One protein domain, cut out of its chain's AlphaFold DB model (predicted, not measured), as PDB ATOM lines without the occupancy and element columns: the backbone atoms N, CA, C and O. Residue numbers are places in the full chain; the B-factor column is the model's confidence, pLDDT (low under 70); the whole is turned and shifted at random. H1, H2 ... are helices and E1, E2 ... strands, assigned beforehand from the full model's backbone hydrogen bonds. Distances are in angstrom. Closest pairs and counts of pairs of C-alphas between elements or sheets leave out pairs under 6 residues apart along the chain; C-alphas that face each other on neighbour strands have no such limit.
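AT A GLANCE: This is residues 86 to 164 of the 245 residues of a protein of Dinothrombium tinctorium (UniProt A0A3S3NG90). A small three-stranded sheet with a long loop, residues 103 to 118, makes one end of a rod; the long helix H2 leads away toward H3 at the other end, and short H1 packs across its first part. The 79 printed residues, mixed helices and strands, run H1, E1, E2, E3, H2, H3; the antiparallel sheet's order is E1, E3, E2. The whole is extended, with a radius of gyration of the C-alphas of 18.0 A, spanning 61 by 21 by 18 A.

HOW THE PARTS SIT: E3, residues 126 to 129, is antiparallel to E1, residues 100 to 102, with N 101 and O 127 2.8 A apart, within hydrogen-bond range. E3 forms a hairpin with E2, residues 119 to 121; N 120 and O 128 are 2.8 A apart, also within range. H1, residues 86 to 92, touches H2, residues 137 to 154, with H2's residues 138 to 143 alone, at a steep tilt of 64 degrees; their closest C-alphas, of Ile 91 and Ser 139, are 4.6 A apart. H3, residues 156 to 164, is close to H2 but not clearly touching. In H1, H2 and H3 every O i to N i+4 pair is within range.

IN THESE COORDINATES: H1 begins at C-alpha 86 (209.201, 183.167, 163.273); H2 is 26.0 A long; H3 ends at C-alpha 164 (182.966, 176.243, 174.647).

THE WHOLE: The printed part has no cut; E1 to E2 is a long link. Confidence is low at residues 104 to 113 and 156 to 164.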
ATOM      1  N   TYR A  86     207.935 182.475 162.991       92.62
ATOM      2  CA  TYR A  86     209.201 183.167 163.273       92.62
ATOM      3  C   TYR A  86     210.043 182.523 164.382       92.62
ATOM      4  O   TYR A  86     211.231 182.299 164.140       92.62
ATOM      5  N   PRO A  87     209.489 182.170 165.561       95.69
ATOM      6  CA  PRO A  87     210.247 181.419 166.561       95.69
ATOM      7  C   PRO A  87     210.840 180.121 166.006       95.69
ATOM      8  O   PRO A  87     212.008 179.821 166.235       95.69
ATOM      9  N   ASN A  88     210.067 179.371 165.215       95.44
ATOM     10  CA  ASN A  88     210.555 178.129 164.624       95.44
ATOM     11  C   ASN A  88     211.674 178.371 163.602       95.44
ATOM     12  O   ASN A  88     212.636 177.610 163.581       95.44
ATOM     13  N   ILE A  89     211.600 179.441 162.802       94.31
ATOM     14  CA  ILE A  89     212.682 179.834 161.883       94.31
ATOM     15  C   ILE A  89     213.956 180.178 162.660       94.31
ATOM     16  O   ILE A  89     215.034 179.724 162.277       94.31
ATOM     17  N   ILE A  90     213.840 180.950 163.743       95.25
ATOM     18  CA  ILE A  90     214.981 181.351 164.576       95.25
ATOM     19  C   ILE A  90     215.640 180.124 165.209       95.25
ATOM     20  O   ILE A  90     216.852 179.975 165.091       95.25
ATOM     21  N   ILE A  91     214.848 179.224 165.801       96.50
ATOM     22  CA  ILE A  91     215.346 177.979 166.401       96.50
ATOM     23  C   ILE A  91     216.006 177.084 165.348       96.50
ATOM     24  O   ILE A  91     217.115 176.606 165.567       96.50
ATOM     25  N   ALA A  92     215.343 176.854 164.212       96.06
ATOM     26  CA  ALA A  92     215.823 175.933 163.183       96.06
ATOM     27  C   ALA A  92     217.117 176.413 162.514       96.06
ATOM     28  O   ALA A  92     217.957 175.599 162.150       96.06
ATOM     29  N   ASN A  93     217.282 177.729 162.366       95.56
ATOM     30  CA  ASN A  93     218.472 178.324 161.763       95.56
ATOM     31  C   ASN A  93     219.473 178.825 162.809       95.56
ATOM     32  O   ASN A  93     220.443 179.475 162.439       95.56
ATOM     33  N   ASN A  94     219.243 178.548 164.097       96.81
ATOM     34  CA  ASN A  94     220.118 178.942 165.198       96.81
ATOM     35  C   ASN A  94     220.466 180.446 165.199       96.81
ATOM     36  O   ASN A  94     221.604 180.839 165.453       96.81
ATOM     37  N   ILE A  95     219.490 181.302 164.882       94.88
ATOM     38  CA  ILE A  95     219.705 182.746 164.721       94.88
ATOM     39  C   ILE A  95     219.812 183.403 166.102       94.88
ATOM     40  O   ILE A  95     218.895 183.323 166.919       94.88
ATOM     41  N   GLY A  96     220.920 184.097 166.337       94.81
ATOM     42  CA  GLY A  96     221.213 184.850 167.554       94.81
ATOM     43  C   GLY A  96     222.290 185.898 167.312       94.81
ATOM     44  O   GLY A  96     222.946 185.892 166.269       94.81
ATOM     45  N   PHE A  97     222.483 186.801 168.274       91.94
ATOM     46  CA  PHE A  97     223.513 187.844 168.181       91.94
ATOM     47  C   PHE A  97     224.923 187.240 168.185       91.94
ATOM     48  O   PHE A  97     225.813 187.706 167.488       91.94
ATOM     49  N   GLU A  98     225.092 186.169 168.946       92.94
ATOM     50  CA  GLU A  98     226.323 185.414 169.145       92.94
ATOM     51  C   GLU A  98     226.626 184.404 168.027       92.94
ATOM     52  O   GLU A  98     227.756 183.939 167.907       92.94
ATOM     53  N   THR A  99     225.637 184.066 167.196       93.56
ATOM     54  CA  THR A  99     225.781 183.098 166.097       93.56
ATOM     55  C   THR A  99     225.735 183.735 164.712       93.56
ATOM     56  O   THR A  99     226.064 183.055 163.742       93.56
ATOM     57  N   THR A 100     225.345 185.011 164.595       91.44
ATOM     58  CA  THR A 100     225.158 185.700 163.307       91.44
ATOM     59  C   THR A 100     226.257 186.721 163.054       91.44
ATOM     60  O   THR A 100     226.430 187.677 163.806       91.44
ATOM     61  N   PHE A 101     226.941 186.574 161.926       86.19
ATOM     62  CA  PHE A 101     228.052 187.420 161.512       86.19
ATOM     63  C   PHE A 101     227.755 188.057 160.155       86.19
ATOM     64  O   PHE A 101     227.241 187.416 159.233       86.19
ATOM     65  N   LEU A 102     228.098 189.335 160.010       81.56
ATOM     66  CA  LEU A 102     228.078 189.995 158.708       81.56
ATOM     67  C   LEU A 102     229.299 189.542 157.923       81.56
ATOM     68  O   LEU A 102     230.417 189.734 158.393       81.56
ATOM     69  N   VAL A 103     229.095 188.965 156.738       74.62
ATOM     70  CA  VAL A 103     230.202 188.639 155.837       74.62
ATOM     71  C   VAL A 103     230.581 189.920 155.101       74.62
ATOM     72  O   VAL A 103     229.773 190.433 154.321       74.62
ATOM     73  N   PRO A 104     231.782 190.478 155.316       67.00
ATOM     74  CA  PRO A 104     232.194 191.655 154.571       67.00
ATOM     75  C   PRO A 104     232.310 191.270 153.098       67.00
ATOM     76  O   PRO A 104     232.934 190.267 152.762       67.00
ATOM     77  N   THR A 105     231.747 192.076 152.201       66.31
ATOM     78  CA  THR A 105     231.733 191.816 150.747       66.31
ATOM     79  C   THR A 105     233.123 191.613 150.137       66.31
ATOM     80  O   THR A 105     233.246 190.996 149.087       66.31
ATOM     81  N   LYS A 106     234.184 192.085 150.805       61.28
ATOM     82  CA  LYS A 106     235.587 191.897 150.399       61.28
ATOM     83  C   LYS A 106     236.239 190.610 150.933       61.28
ATOM     84  O   LYS A 106     237.349 190.291 150.530       61.28
ATOM     85  N   LEU A 107     235.575 189.882 151.835       54.91
ATOM     86  CA  LEU A 107     236.061 188.645 152.462       54.91
ATOM     87  C   LEU A 107     235.488 187.376 151.813       54.91
ATOM     88  O   LEU A 107     235.752 186.285 152.309       54.91
ATOM     89  N   GLU A 108     234.789 187.478 150.674       56.12
ATOM     90  CA  GLU A 108     234.335 186.296 149.915       56.12
ATOM     91  C   GLU A 108     235.502 185.355 149.530       56.12
ATOM     92  O   GLU A 108     235.276 184.179 149.265       56.12
ATOM     93  N   HIS A 109     236.753 185.841 149.559       53.38
ATOM     94  CA  HIS A 109     237.967 185.052 149.303       53.38
ATOM     95  C   HIS A 109     238.606 184.430 150.562       53.38
ATOM     96  O   HIS A 109     239.432 183.534 150.432       53.38
ATOM     97  N   ASN A 110     238.187 184.818 151.773       50.28
ATOM     98  CA  ASN A 110     238.620 184.202 153.034       50.28
ATOM     99  C   ASN A 110     237.472 183.401 153.662       50.28
ATOM    100  O   ASN A 110     237.135 183.578 154.833       50.28
ATOM    101  N   ARG A 111     236.929 182.429 152.916       54.69
ATOM    102  CA  ARG A 111     236.125 181.322 153.484       54.69
ATOM    103  C   ARG A 111     236.882 180.494 154.546       54.69
ATOM    104  O   ARG A 111     236.355 179.516 155.050       54.69
ATOM    105  N   ALA A 112     238.108 180.876 154.894       53.41
ATOM    106  CA  ALA A 112     238.998 180.184 155.813       53.41
ATOM    107  C   ALA A 112     238.652 180.341 157.307       53.41
ATOM    108  O   ALA A 112     239.329 179.728 158.123       53.41
ATOM    109  N   ILE A 113     237.655 181.152 157.695       67.12
ATOM    110  CA  ILE A 113     237.337 181.347 159.127       67.12
ATOM    111  C   ILE A 113     236.434 180.228 159.666       67.12
ATOM    112  O   ILE A 113     236.632 179.785 160.792       67.12
ATOM    113  N   PHE A 114     235.478 179.747 158.865       72.88
ATOM    114  CA  PHE A 114     234.571 178.661 159.247       72.88
ATOM    115  C   PHE A 114     234.361 177.721 158.069       72.88
ATOM    116  O   PHE A 114     234.125 178.169 156.946       72.88
ATOM    117  N   SER A 115     234.409 176.419 158.329       81.56
ATOM    118  CA  SER A 115     234.098 175.421 157.311       81.56
ATOM    119  C   SER A 115     232.609 175.449 156.935       81.56
ATOM    120  O   SER A 115     231.745 175.891 157.701       81.56
ATOM    121  N   GLU A 116     232.275 174.916 155.756       79.94
ATOM    122  CA  GLU A 116     230.877 174.719 155.327       79.94
ATOM    123  C   GLU A 116     230.109 173.768 156.269       79.94
ATOM    124  O   GLU A 116     228.875 173.759 156.325       79.94
ATOM    125  N   HIS A 117     230.830 172.971 157.060       83.75
ATOM    126  CA  HIS A 117     230.246 172.112 158.081       83.75
ATOM    127  C   HIS A 117     229.849 172.880 159.344       83.75
ATOM    128  O   HIS A 117     228.895 172.466 159.992       83.75
ATOM    129  N   GLU A 118     230.476 174.019 159.629       86.06
ATOM    130  CA  GLU A 118     230.298 174.792 160.867       86.06
ATOM    131  C   GLU A 118     229.343 175.978 160.718       86.06
ATOM    132  O   GLU A 118     228.830 176.501 161.708       86.06
ATOM    133  N   SER A 119     229.078 176.411 159.485       87.50
ATOM    134  CA  SER A 119     228.271 177.599 159.221       87.50
ATOM    135  C   SER A 119     227.335 177.436 158.026       87.50
ATOM    136  O   SER A 119     227.497 176.551 157.189       87.50
ATOM    137  N   SER A 120     226.316 178.288 157.963       87.75
ATOM    138  CA  SER A 120     225.422 178.443 156.815       87.75
ATOM    139  C   SER A 120     225.360 179.910 156.403       87.75
ATOM    140  O   SER A 120     225.487 180.803 157.240       87.75
ATOM    141  N   VAL A 121     225.185 180.177 155.109       84.88
ATOM    142  CA  VAL A 121     225.089 181.544 154.581       84.88
ATOM    143  C   VAL A 121     223.652 181.819 154.161       84.88
ATOM    144  O   VAL A 121     223.056 181.054 153.405       84.88
ATOM    145  N   THR A 122     223.087 182.920 154.646       83.44
ATOM    146  CA  THR A 122     221.724 183.338 154.305       83.44
ATOM    147  C   THR A 122     221.679 184.085 152.971       83.44
ATOM    148  O   THR A 122     222.688 184.577 152.461       83.44
ATOM    149  N   LYS A 123     220.466 184.276 152.432       81.19
ATOM    150  CA  LYS A 123     220.227 185.103 151.233       81.19
ATOM    151  C   LYS A 123     220.746 186.540 151.369       81.19
ATOM    152  O   LYS A 123     221.074 187.163 150.366       81.19
ATOM    153  N   HIS A 124     220.842 187.057 152.594       77.88
ATOM    154  CA  HIS A 124     221.329 188.407 152.881       77.88
ATOM    155  C   HIS A 124     222.847 188.470 153.097       77.88
ATOM    156  O   HIS A 124     223.340 189.452 153.644       77.88
ATOM    157  N   LYS A 125     223.592 187.433 152.682       81.75
ATOM    158  CA  LYS A 125     225.045 187.324 152.885       81.75
ATOM    159  C   LYS A 125     225.453 187.435 154.362       81.75
ATOM    160  O   LYS A 125     226.533 187.926 154.682       81.75
ATOM    161  N   THR A 126     224.594 186.977 155.270       84.44
ATOM    162  CA  THR A 126     224.964 186.794 156.678       84.44
ATOM    163  C   THR A 126     225.388 185.351 156.896       84.44
ATOM    164  O   THR A 126     224.783 184.435 156.342       84.44
ATOM    165  N   LEU A 127     226.444 185.155 157.676       88.50
ATOM    166  CA  LEU A 127     226.903 183.839 158.095       88.50
ATOM    167  C   LEU A 127     226.265 183.527 159.443       88.50
ATOM    168  O   LEU A 127     226.301 184.355 160.350       88.50
ATOM    169  N   VAL A 128     225.673 182.347 159.564       92.00
ATOM    170  CA  VAL A 128     225.068 181.861 160.801       92.00
ATOM    171  C   VAL A 128     225.743 180.555 161.186       92.00
ATOM    172  O   VAL A 128     225.768 179.613 160.388       92.00
ATOM    173  N   LEU A 129     226.315 180.503 162.387       93.44
ATOM    174  CA  LEU A 129     226.922 179.285 162.923       93.44
ATOM    175  C   LEU A 129     225.858 178.216 163.147       93.44
ATOM    176  O   LEU A 129     224.767 178.497 163.657       93.44
ATOM    177  N   LYS A 130     226.184 176.974 162.790       94.75
ATOM    178  CA  LYS A 130     225.277 175.857 163.028       94.75
ATOM    179  C   LYS A 130     225.199 175.530 164.517       94.75
ATOM    180  O   LYS A 130     226.102 175.842 165.298       94.75
ATOM    181  N   GLN A 131     224.091 174.905 164.904       96.19
ATOM    182  CA  GLN A 131     223.774 174.647 166.306       96.19
ATOM    183  C   GLN A 131     224.812 173.734 166.981       96.19
ATOM    184  O   GLN A 131     225.040 173.865 168.181       96.19
ATOM    185  N   GLU A 132     225.453 172.844 166.222       96.19
ATOM    186  CA  GLU A 132     226.470 171.906 166.706       96.19
ATOM    187  C   GLU A 132     227.745 172.612 167.180       96.19
ATOM    188  O   GLU A 132     228.421 172.117 168.077       96.19
ATOM    189  N   VAL A 133     228.061 173.773 166.596       95.25
ATOM    190  CA  VAL A 133     229.236 174.575 166.965       95.25
ATOM    191  C   VAL A 133     228.923 175.428 168.186       95.25
ATOM    192  O   VAL A 133     229.669 175.441 169.166       95.25
ATOM    193  N   HIS A 134     227.810 176.159 168.129       95.81
ATOM    194  CA  HIS A 134     227.378 177.024 169.214       95.81
ATOM    195  C   HIS A 134     225.866 177.228 169.174       95.81
ATOM    196  O   HIS A 134     225.331 177.778 168.218       95.81
ATOM    197  N   GLU A 135     225.164 176.828 170.231       97.12
ATOM    198  CA  GLU A 135     223.717 177.009 170.325       97.12
ATOM    199  C   GLU A 135     223.356 178.417 170.809       97.12
ATOM    200  O   GLU A 135     223.704 178.809 171.929       97.12
ATOM    201  N   SER A 136     222.555 179.119 170.006       97.69
ATOM    202  CA  SER A 136     222.103 180.467 170.305       97.69
ATOM    203  C   SER A 136     221.282 180.550 171.602       97.69
ATOM    204  O   SER A 136     220.335 179.787 171.831       97.69
ATOM    205  N   ALA A 137     221.585 181.551 172.430       96.12
ATOM    206  CA  ALA A 137     220.823 181.922 173.615       96.12
ATOM    207  C   ALA A 137     219.369 182.285 173.272       96.12
ATOM    208  O   ALA A 137     218.448 181.867 173.978       96.12
ATOM    209  N   LEU A 138     219.143 182.990 172.158       95.25
ATOM    210  CA  LEU A 138     217.797 183.330 171.696       95.25
ATOM    211  C   LEU A 138     216.997 182.070 171.347       95.25
ATOM    212  O   LEU A 138     215.854 181.919 171.782       95.25
ATOM    213  N   SER A 139     217.626 181.123 170.648       96.44
ATOM    214  CA  SER A 139     217.012 179.831 170.315       96.44
ATOM    215  C   SER A 139     216.655 179.020 171.571       96.44
ATOM    216  O   SER A 139     215.562 178.454 171.659       96.44
ATOM    217  N   LYS A 140     217.520 179.019 172.597       96.94
ATOM    218  CA  LYS A 140     217.243 178.393 173.908       96.94
ATOM    219  C   LYS A 140     216.013 178.992 174.587       96.94
ATOM    220  O   LYS A 140     215.147 178.254 175.059       96.94
ATOM    221  N   VAL A 141     215.933 180.322 174.644       96.56
ATOM    222  CA  VAL A 141     214.806 181.034 175.265       96.56
ATOM    223  C   VAL A 141     213.507 180.726 174.525       96.56
ATOM    224  O   VAL A 141     212.514 180.361 175.154       96.56
ATOM    225  N   GLN A 142     213.517 180.782 173.194       96.25
ATOM    226  CA  GLN A 142     212.330 180.496 172.391       96.25
ATOM    227  C   GLN A 142     211.840 179.056 172.547       96.25
ATOM    228  O   GLN A 142     210.639 178.848 172.714       96.25
ATOM    229  N   ARG A 143     212.743 178.065 172.590       96.69
ATOM    230  CA  ARG A 143     212.366 176.668 172.870       96.69
ATOM    231  C   ARG A 143     211.657 176.531 174.214       96.69
ATOM    232  O   ARG A 143     210.618 175.879 174.289       96.69
ATOM    233  N   LYS A 144     212.179 177.177 175.263       96.38
ATOM    234  CA  LYS A 144     211.554 177.166 176.596       96.38
ATOM    235  C   LYS A 144     210.169 177.814 176.576       96.38
ATOM    236  O   LYS A 144     209.225 177.233 177.103       96.38
ATOM    237  N   LEU A 145     210.024 178.973 175.932       94.69
ATOM    238  CA  LEU A 145     208.737 179.669 175.827       94.69
ATOM    239  C   LEU A 145     207.697 178.853 175.044       94.69
ATOM    240  O   LEU A 145     206.551 178.738 175.482       94.69
ATOM    241  N   LEU A 146     208.087 178.233 173.927       94.62
ATOM    242  CA  LEU A 146     207.202 177.356 173.154       94.62
ATOM    243  C   LEU A 146     206.807 176.100 173.941       94.62
ATOM    244  O   LEU A 146     205.646 175.690 173.893       94.62
ATOM    245  N   ALA A 147     207.736 175.512 174.700       93.44
ATOM    246  CA  ALA A 147     207.447 174.373 175.566       93.44
ATOM    247  C   ALA A 147     206.438 174.736 176.669       93.44
ATOM    248  O   ALA A 147     205.470 174.003 176.874       93.44
ATOM    249  N   LEU A 148     206.610 175.892 177.321       92.88
ATOM    250  CA  LEU A 148     205.666 176.404 178.321       92.88
ATOM    251  C   LEU A 148     204.283 176.661 177.719       92.88
ATOM    252  O   LEU A 148     203.276 176.252 178.297       92.88
ATOM    253  N   ARG A 149     204.221 177.272 176.530       91.38
ATOM    254  CA  ARG A 149     202.962 177.478 175.804       91.38
ATOM    255  C   ARG A 149     202.259 176.150 175.518       91.38
ATOM    256  O   ARG A 149     201.078 176.010 175.818       91.38
ATOM    257  N   LYS A 150     202.981 175.159 174.987       90.12
ATOM    258  CA  LYS A 150     202.425 173.830 174.691       90.12
ATOM    259  C   LYS A 150     201.919 173.132 175.956       90.12
ATOM    260  O   LYS A 150     200.851 172.522 175.933       90.12
ATOM    261  N   ALA A 151     202.655 173.244 177.062       88.56
ATOM    262  CA  ALA A 151     202.228 172.716 178.352       88.56
ATOM    263  C   ALA A 151     200.934 173.392 178.838       88.56
ATOM    264  O   ALA A 151     200.004 172.697 179.248       88.56
ATOM    265  N   ALA A 152     200.832 174.721 178.717       87.62
ATOM    266  CA  ALA A 152     199.640 175.483 179.082       87.62
ATOM    267  C   ALA A 152     198.413 175.096 178.235       87.62
ATOM    268  O   ALA A 152     197.333 174.875 178.785       87.62
ATOM    269  N   GLU A 153     198.584 174.925 176.921       84.75
ATOM    270  CA  GLU A 153     197.525 174.461 176.011       84.75
ATOM    271  C   GLU A 153     197.046 173.032 176.330       84.75
ATOM    272  O   GLU A 153     195.890 172.691 176.073       84.75
ATOM    273  N   GLY A 154     197.914 172.199 176.914       79.88
ATOM    274  CA  GLY A 154     197.591 170.838 177.336       79.88
ATOM    275  C   GLY A 154     196.764 170.742 178.624       79.88
ATOM    276  O   GLY A 154     196.198 169.671 178.884       79.88
ATOM    277  N   THR A 155     196.671 171.823 179.409       75.06
ATOM    278  CA  THR A 155     195.991 171.823 180.715       75.06
ATOM    279  C   THR A 155     194.464 171.676 180.593       75.06
ATOM    280  O   THR A 155     193.863 172.159 179.630       75.06
ATOM    281  N   PRO A 156     193.783 171.054 181.579       64.94
ATOM    282  CA  PRO A 156     192.330 170.850 181.543       64.94
ATOM    283  C   PRO A 156     191.529 172.153 181.407       64.94
ATOM    284  O   PRO A 156     190.527 172.183 180.698       64.94
ATOM    285  N   LYS A 157     192.000 173.251 182.021       61.28
ATOM    286  CA  LYS A 157     191.369 174.578 181.913       61.28
ATOM    287  C   LYS A 157     191.411 175.131 180.485       61.28
ATOM    288  O   LYS A 157     190.415 175.677 180.024       61.28
ATOM    289  N   ALA A 158     192.510 174.932 179.755       59.94
ATOM    290  CA  ALA A 158     192.597 175.318 178.346       59.94
ATOM    291  C   ALA A 158     191.708 174.441 177.442       59.94
ATOM    292  O   ALA A 158     191.167 174.925 176.447       59.94
ATOM    293  N   ARG A 159     191.506 173.160 177.796       57.81
ATOM    294  CA  ARG A 159     190.590 172.259 177.069       57.81
ATOM    295  C   ARG A 159     189.117 172.625 177.251       57.81
ATOM    296  O   ARG A 159     188.357 172.471 176.301       57.81
ATOM    297  N   LEU A 160     188.728 173.108 178.433       57.53
ATOM    298  CA  LEU A 160     187.361 173.576 178.696       57.53
ATOM    299  C   LEU A 160     187.027 174.803 177.833       57.53
ATOM    300  O   LEU A 160     186.055 174.771 177.090       57.53
ATOM    301  N   LEU A 161     187.919 175.797 177.791       57.28
ATOM    302  CA  LEU A 161     187.729 177.003 176.972       57.28
ATOM    303  C   LEU A 161     187.683 176.725 175.457       57.28
ATOM    304  O   LEU A 161     186.989 177.423 174.722       57.28
ATOM    305  N   LYS A 162     188.402 175.702 174.965       57.41
ATOM    306  CA  LYS A 162     188.338 175.298 173.546       57.41
ATOM    307  C   LYS A 162     187.028 174.592 173.184       57.41
ATOM    308  O   LYS A 162     186.569 174.754 172.057       57.41
ATOM    309  N   ARG A 163     186.432 173.823 174.105       52.78
ATOM    310  CA  ARG A 163     185.126 173.184 173.868       52.78
ATOM    311  C   ARG A 163     184.022 174.224 173.740       52.78
ATOM    312  O   ARG A 163     183.279 174.163 172.765       52.78
ATOM    313  N   ASP A 164     184.009 175.212 174.628       51.38
ATOM    314  CA  ASP A 164     182.966 176.243 174.647       51.38
ATOM    315  C   ASP A 164     182.978 177.114 173.376       51.38
ATOM    316  O   ASP A 164     181.925 177.519 172.887       51.38
TER     317      ASP A 164